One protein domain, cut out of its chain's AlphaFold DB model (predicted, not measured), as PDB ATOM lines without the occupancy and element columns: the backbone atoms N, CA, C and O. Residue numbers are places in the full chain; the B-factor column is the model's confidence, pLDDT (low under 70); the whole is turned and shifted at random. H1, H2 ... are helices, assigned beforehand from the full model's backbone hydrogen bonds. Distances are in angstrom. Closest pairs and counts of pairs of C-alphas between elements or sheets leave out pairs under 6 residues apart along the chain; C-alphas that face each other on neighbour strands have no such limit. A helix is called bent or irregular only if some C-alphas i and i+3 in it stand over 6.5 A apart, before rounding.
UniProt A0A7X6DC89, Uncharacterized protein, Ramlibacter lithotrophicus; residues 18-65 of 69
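What this domain is: This is residues 18 to 65 of the 69 residues of an uncharacterized protein of Ramlibacter lithotrophicus (UniProt A0A7X6DC89). Two helices of equal length, H1 and H2, splay apart like the legs of a wide, open V, with an extended link in place of the point. The legs have no contact with each other, and the space between them is empty. The printed part has 48 residues with two named helices, H1 then H2, and no named strand; the class is all helix. The whole is extended, with a radius of gyration of the C-alphas of 17.4 A, and flat, with spans of 49 by 28 by 12 A.

How they stand to each other: H1, residues 22 to 38, and H2, residues 47 to 63, are apart: no C-alpha of the one is within 8 A of the other. The link between them, 8 residues, is short but not tight. Residues 18 to 32, of which 22 to 32 belong to H1, stand free. So do residues 35 to 40, of which 35 to 38 belong to H1, and residues 43 to 65, of which 47 to 63 belong to H2. Of the O i to N i+4 pairs, 11 of 13 in H1 and 12 of 13 in H2 are within hydrogen-bond range.

Where its parts are: H1 begins with C-alpha 22 at (25.398, 11.922, -7.522) and ends with C-alpha 38 at (5.781, -2.436, -9.243), 24.4 A from first to last C-alpha. It is neither bent nor irregular, but only just: C-alphas 30 and 33 are 6.0 A apart. H2 begins with C-alpha 47 at (6.154, -9.714, -26.263) and ends with C-alpha 63 at (10.936, 2.594, -46.962), 24.6 A in length.

The domain as a whole: The C-alphas of Val 19 and Thr 65, the two farthest apart, are 48.7 A from each other. The printed part has no cut. Its mean pLDDT is 88.6, and residues 63 to 65 are under 70.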
ATOM      1  N   ALA A  18      20.505  19.200  -6.254       90.19
ATOM      2  CA  ALA A  18      21.733  19.935  -6.566       90.19
ATOM      3  C   ALA A  18      22.776  19.937  -5.432       90.19
ATOM      4  O   ALA A  18      23.928  20.290  -5.675       90.19
ATOM      5  N   VAL A  19      22.380  19.591  -4.200       93.88
ATOM      6  CA  VAL A  19      23.300  19.424  -3.055       93.88
ATOM      7  C   VAL A  19      23.471  17.969  -2.630       93.88
ATOM      8  O   VAL A  19      24.204  17.697  -1.686       93.88
ATOM      9  N   MET A  20      22.784  17.039  -3.291       93.94
ATOM     10  CA  MET A  20      22.876  15.617  -2.975       93.94
ATOM     11  C   MET A  20      24.042  14.964  -3.714       93.94
ATOM     12  O   MET A  20      24.457  15.418  -4.779       93.94
ATOM     13  N   ASP A  21      24.535  13.859  -3.156       96.00
ATOM     14  CA  ASP A  21      25.554  13.042  -3.805       96.00
ATOM     15  C   ASP A  21      25.031  12.437  -5.132       96.00
ATOM     16  O   ASP A  21      23.902  11.926  -5.165       96.00
ATOM     17  N   PRO A  22      25.822  12.447  -6.223       95.00
ATOM     18  CA  PRO A  22      25.398  11.922  -7.522       95.00
ATOM     19  C   PRO A  22      24.960  10.453  -7.501       95.00
ATOM     20  O   PRO A  22      24.042  10.076  -8.237       95.00
ATOM     21  N   THR A  23      25.577   9.617  -6.659       95.81
ATOM     22  CA  THR A  23      25.189   8.207  -6.519       95.81
ATOM     23  C   THR A  23      23.783   8.105  -5.943       95.81
ATOM     24  O   THR A  23      22.932   7.409  -6.501       95.81
ATOM     25  N   ARG A  24      23.480   8.911  -4.921       94.44
ATOM     26  CA  ARG A  24      22.158   8.943  -4.298       94.44
ATOM     27  C   ARG A  24      21.082   9.460  -5.250       94.44
ATOM     28  O   ARG A  24      19.980   8.914  -5.287       94.44
ATOM     29  N   VAL A  25      21.393  10.478  -6.053       94.94
ATOM     30  CA  VAL A  25      20.479  10.976  -7.097       94.94
ATOM     31  C   VAL A  25      20.173   9.873  -8.113       94.94
ATOM     32  O   VAL A  25      19.009   9.660  -8.461       94.94
ATOM     33  N   ARG A  26      21.193   9.127  -8.550       94.00
ATOM     34  CA  ARG A  26      21.033   8.013  -9.495       94.00
ATOM     35  C   ARG A  26      20.173   6.892  -8.922       94.00
ATOM     36  O   ARG A  26      19.333   6.348  -9.642       94.00
ATOM     37  N   GLU A  27      20.352   6.554  -7.651       94.50
ATOM     38  CA  GLU A  27      19.511   5.573  -6.966       94.50
ATOM     39  C   GLU A  27      18.043   6.004  -6.953       94.50
ATOM     40  O   GLU A  27      17.184   5.228  -7.371       94.50
ATOM     41  N   ILE A  28      17.761   7.243  -6.531       92.31
ATOM     42  CA  ILE A  28      16.398   7.793  -6.467       92.31
ATOM     43  C   ILE A  28      15.759   7.812  -7.860       92.31
ATOM     44  O   ILE A  28      14.631   7.347  -8.028       92.31
ATOM     45  N   ALA A  29      16.494   8.272  -8.875       91.81
ATOM     46  CA  ALA A  29      16.023   8.273 -10.258       91.81
ATOM     47  C   ALA A  29      15.695   6.852 -10.748       91.81
ATOM     48  O   ALA A  29      14.658   6.620 -11.368       91.81
ATOM     49  N   SER A  30      16.546   5.879 -10.412       90.88
ATOM     50  CA  SER A  30      16.341   4.477 -10.782       90.88
ATOM     51  C   SER A  30      15.144   3.844 -10.061       90.88
ATOM     52  O   SER A  30      14.509   2.939 -10.602       90.88
ATOM     53  N   MET A  31      14.826   4.291  -8.841       93.00
ATOM     54  CA  MET A  31      13.655   3.812  -8.101       93.00
ATOM     55  C   MET A  31      12.349   4.239  -8.766       93.00
ATOM     56  O   MET A  31      11.458   3.407  -8.868       93.00
ATOM     57  N   GLY A  32      12.245   5.463  -9.293       90.31
ATOM     58  CA  GLY A  32      10.996   5.973  -9.876       90.31
ATOM     59  C   GLY A  32      10.398   5.066 -10.960       90.31
ATOM     60  O   GLY A  32       9.213   4.736 -10.907       90.31
ATOM     61  N   GLY A  33      11.227   4.589 -11.895       86.81
ATOM     62  CA  GLY A  33      10.785   3.667 -12.948       86.81
ATOM     63  C   GLY A  33      10.371   2.296 -12.405       86.81
ATOM     64  O   GLY A  33       9.303   1.788 -12.742       86.81
ATOM     65  N   ARG A  34      11.179   1.718 -11.504       88.00
ATOM     66  CA  ARG A  34      10.866   0.425 -10.871       88.00
ATOM     67  C   ARG A  34       9.576   0.485 -10.062       88.00
ATOM     68  O   ARG A  34       8.760  -0.422 -10.147       88.00
ATOM     69  N   THR A  35       9.382   1.564  -9.313       91.44
ATOM     70  CA  THR A  35       8.184   1.799  -8.510       91.44
ATOM     71  C   THR A  35       6.944   1.941  -9.386       91.44
ATOM     72  O   THR A  35       5.904   1.400  -9.031       91.44
ATOM     73  N   ALA A  36       7.026   2.614 -10.537       91.19
ATOM     74  CA  ALA A  36       5.887   2.743 -11.447       91.19
ATOM     75  C   ALA A  36       5.413   1.381 -11.989       91.19
ATOM     76  O   ALA A  36       4.206   1.129 -12.010       91.19
ATOM     77  N   HIS A  37       6.352   0.502 -12.361       89.06
ATOM     78  CA  HIS A  37       6.052  -0.878 -12.753       89.06
ATOM     79  C   HIS A  37       5.520  -1.701 -11.577       89.06
ATOM     80  O   HIS A  37       4.442  -2.271 -11.676       89.06
ATOM     81  N   ALA A  38       6.205  -1.688 -10.429       89.00
ATOM     82  CA  ALA A  38       5.781  -2.436  -9.243       89.00
ATOM     83  C   ALA A  38       4.382  -2.032  -8.746       89.00
ATOM     84  O   ALA A  38       3.618  -2.868  -8.276       89.00
ATOM     85  N   ASN A  39       4.027  -0.751  -8.872       91.19
ATOM     86  CA  ASN A  39       2.728  -0.226  -8.461       91.19
ATOM     87  C   ASN A  39       1.628  -0.393  -9.525       91.19
ATOM     88  O   ASN A  39       0.526   0.122  -9.305       91.19
ATOM     89  N   GLY A  40       1.917  -1.007 -10.678       88.94
ATOM     90  CA  GLY A  40       0.963  -1.199 -11.779       88.94
ATOM     91  C   GLY A  40       0.476   0.100 -12.431       88.94
ATOM     92  O   GLY A  40      -0.589   0.125 -13.038       88.94
ATOM     93  N   ARG A  41       1.210   1.211 -12.262       89.38
ATOM     94  CA  ARG A  41       0.895   2.493 -12.929       89.38
ATOM     95  C   ARG A  41       1.554   2.598 -14.302       89.38
ATOM     96  O   ARG A  41       1.120   3.407 -15.117       89.38
ATOM     97  N   ALA A  42       2.629   1.849 -14.532       89.00
ATOM     98  CA  ALA A  42       3.319   1.828 -15.811       89.00
ATOM     99  C   ALA A  42       2.645   0.864 -16.797       89.00
ATOM    100  O   ALA A  42       2.073  -0.146 -16.397       89.00
ATOM    101  N   HIS A  43       2.763   1.173 -18.089       88.38
ATOM    102  CA  HIS A  43       2.380   0.263 -19.165       88.38
ATOM    103  C   HIS A  43       3.330  -0.939 -19.204       88.38
ATOM    104  O   HIS A  43       4.553  -0.769 -19.241       88.38
ATOM    105  N   GLU A  44       2.772  -2.144 -19.251       88.38
ATOM    106  CA  GLU A  44       3.528  -3.377 -19.445       88.38
ATOM    107  C   GLU A  44       3.421  -3.810 -20.901       88.38
ATOM    108  O   GLU A  44       2.331  -4.024 -21.418       88.38
ATOM    109  N   PHE A  45       4.561  -3.905 -21.584       86.81
ATOM    110  CA  PHE A  45       4.578  -4.366 -22.966       86.81
ATOM    111  C   PHE A  45       4.500  -5.881 -23.016       86.81
ATOM    112  O   PHE A  45       5.332  -6.578 -22.427       86.81
ATOM    113  N   THR A  46       3.558  -6.388 -23.801       92.56
ATOM    114  CA  THR A  46       3.570  -7.804 -24.164       92.56
ATOM    115  C   THR A  46       4.680  -8.076 -25.185       92.56
ATOM    116  O   THR A  46       5.132  -7.188 -25.919       92.56
ATOM    117  N   SER A  47       5.140  -9.327 -25.271       93.62
ATOM    118  CA  SER A  47       6.154  -9.714 -26.263       93.62
ATOM    119  C   SER A  47       5.693  -9.461 -27.704       93.62
ATOM    120  O   SER A  47       6.510  -9.144 -28.571       93.62
ATOM    121  N   GLU A  48       4.390  -9.577 -27.962       92.75
ATOM    122  CA  GLU A  48       3.793  -9.308 -29.268       92.75
ATOM    123  C   GLU A  48       3.847  -7.816 -29.623       92.75
ATOM    124  O   GLU A  48       4.317  -7.462 -30.708       92.75
ATOM    125  N   GLU A  49       3.476  -6.932 -28.693       92.06
ATOM    126  CA  GLU A  49       3.557  -5.478 -28.884       92.06
ATOM    127  C   GLU A  49       4.994  -5.006 -29.114       92.06
ATOM    128  O   GLU A  49       5.255  -4.220 -30.030       92.06
ATOM    129  N   ALA A  50       5.948  -5.527 -28.336       93.00
ATOM    130  CA  ALA A  50       7.364  -5.223 -28.519       93.00
ATOM    131  C   ALA A  50       7.846  -5.632 -29.924       93.00
ATOM    132  O   ALA A  50       8.549  -4.871 -30.602       93.00
ATOM    133  N   ARG A  51       7.419  -6.809 -30.407       93.06
ATOM    134  CA  ARG A  51       7.742  -7.304 -31.752       93.06
ATOM    135  C   ARG A  51       7.102  -6.449 -32.846       93.06
ATOM    136  O   ARG A  51       7.775  -6.132 -33.831       93.06
ATOM    137  N   ALA A  52       5.842  -6.051 -32.686       93.69
ATOM    138  CA  ALA A  52       5.138  -5.188 -33.634       93.69
ATOM    139  C   ALA A  52       5.794  -3.798 -33.732       93.69
ATOM    140  O   ALA A  52       6.062  -3.315 -34.838       93.69
ATOM    141  N   ALA A  53       6.140  -3.191 -32.592       92.75
ATOM    142  CA  ALA A  53       6.854  -1.917 -32.536       92.75
ATOM    143  C   ALA A  53       8.243  -2.006 -33.196       92.75
ATOM    144  O   ALA A  53       8.616  -1.136 -33.991       92.75
ATOM    145  N   GLY A  54       8.980  -3.093 -32.939       91.94
ATOM    146  CA  GLY A  54      10.251  -3.380 -33.604       91.94
ATOM    147  C   GLY A  54      10.094  -3.500 -35.122       91.94
ATOM    148  O   GLY A  54      10.810  -2.835 -35.875       91.94
ATOM    149  N   LYS A  55       9.109  -4.277 -35.591       92.25
ATOM    150  CA  LYS A  55       8.805  -4.428 -37.023       92.25
ATOM    151  C   LYS A  55       8.519  -3.075 -37.677       92.25
ATOM    152  O   LYS A  55       9.127  -2.769 -38.700       92.25
ATOM    153  N   LYS A  56       7.686  -2.236 -37.051       92.50
ATOM    154  CA  LYS A  56       7.367  -0.879 -37.531       92.50
ATOM    155  C   LYS A  56       8.615   0.001 -37.661       92.50
ATOM    156  O   LYS A  56       8.764   0.727 -38.644       92.50
ATOM    157  N   ARG A  57       9.551  -0.089 -36.707       89.12
ATOM    158  CA  ARG A  57      10.835   0.631 -36.768       89.12
ATOM    159  C   ARG A  57      11.690   0.184 -37.957       89.12
ATOM    160  O   ARG A  57      12.306   1.023 -38.609       89.12
ATOM    161  N   HIS A  58      11.744  -1.117 -38.235       86.06
ATOM    162  CA  HIS A  58      12.516  -1.650 -39.359       86.06
ATOM    163  C   HIS A  58      11.870  -1.354 -40.715       86.06
ATOM    164  O   HIS A  58      12.592  -1.015 -41.647       86.06
ATOM    165  N   GLN A  59      10.540  -1.409 -40.816       83.50
ATOM    166  CA  GLN A  59       9.801  -1.056 -42.035       83.50
ATOM    167  C   GLN A  59      10.079   0.386 -42.466       83.50
ATOM    168  O   GLN A  59      10.473   0.609 -43.606       83.50
ATOM    169  N   ARG A  60      10.047   1.340 -41.524       78.88
ATOM    170  CA  ARG A  60      10.395   2.742 -41.806       78.88
ATOM    171  C   ARG A  60      11.810   2.906 -42.380       78.88
ATOM    172  O   ARG A  60      12.038   3.798 -43.186       78.88
ATOM    173  N   ARG A  61      12.772   2.066 -41.969       76.06
ATOM    174  CA  ARG A  61      14.139   2.092 -42.523       76.06
ATOM    175  C   ARG A  61      14.174   1.592 -43.965       76.06
ATOM    176  O   ARG A  61      14.886   2.172 -44.768       76.06
ATOM    177  N   VAL A  62      13.434   0.524 -44.264       72.75
ATOM    178  CA  VAL A  62      13.374  -0.068 -45.609       72.75
ATOM    179  C   VAL A  62      12.679   0.880 -46.592       72.75
ATOM    180  O   VAL A  62      13.136   1.023 -47.716       72.75
ATOM    181  N   GLU A  63      11.640   1.589 -46.151       63.69
ATOM    182  CA  GLU A  63      10.936   2.594 -46.962       63.69
ATOM    183  C   GLU A  63      11.773   3.863 -47.217       63.69
ATOM    184  O   GLU A  63      11.607   4.516 -48.243       63.69
ATOM    185  N   ALA A  64      12.686   4.220 -46.304       65.44
ATOM    186  CA  ALA A  64      13.507   5.432 -46.397       65.44
ATOM    187  C   ALA A  64      14.795   5.271 -47.229       65.44
ATOM    188  O   ALA A  64      15.477   6.262 -47.484       65.44
ATOM    189  N   THR A  65      15.139   4.055 -47.658       59.47
ATOM    190  CA  THR A  65      16.188   3.822 -48.659       59.47
ATOM    191  C   THR A  65      15.528   3.475 -49.993       59.47
ATOM    192  O   THR A  65      15.296   2.291 -50.245       59.47
TER     193      THR A  65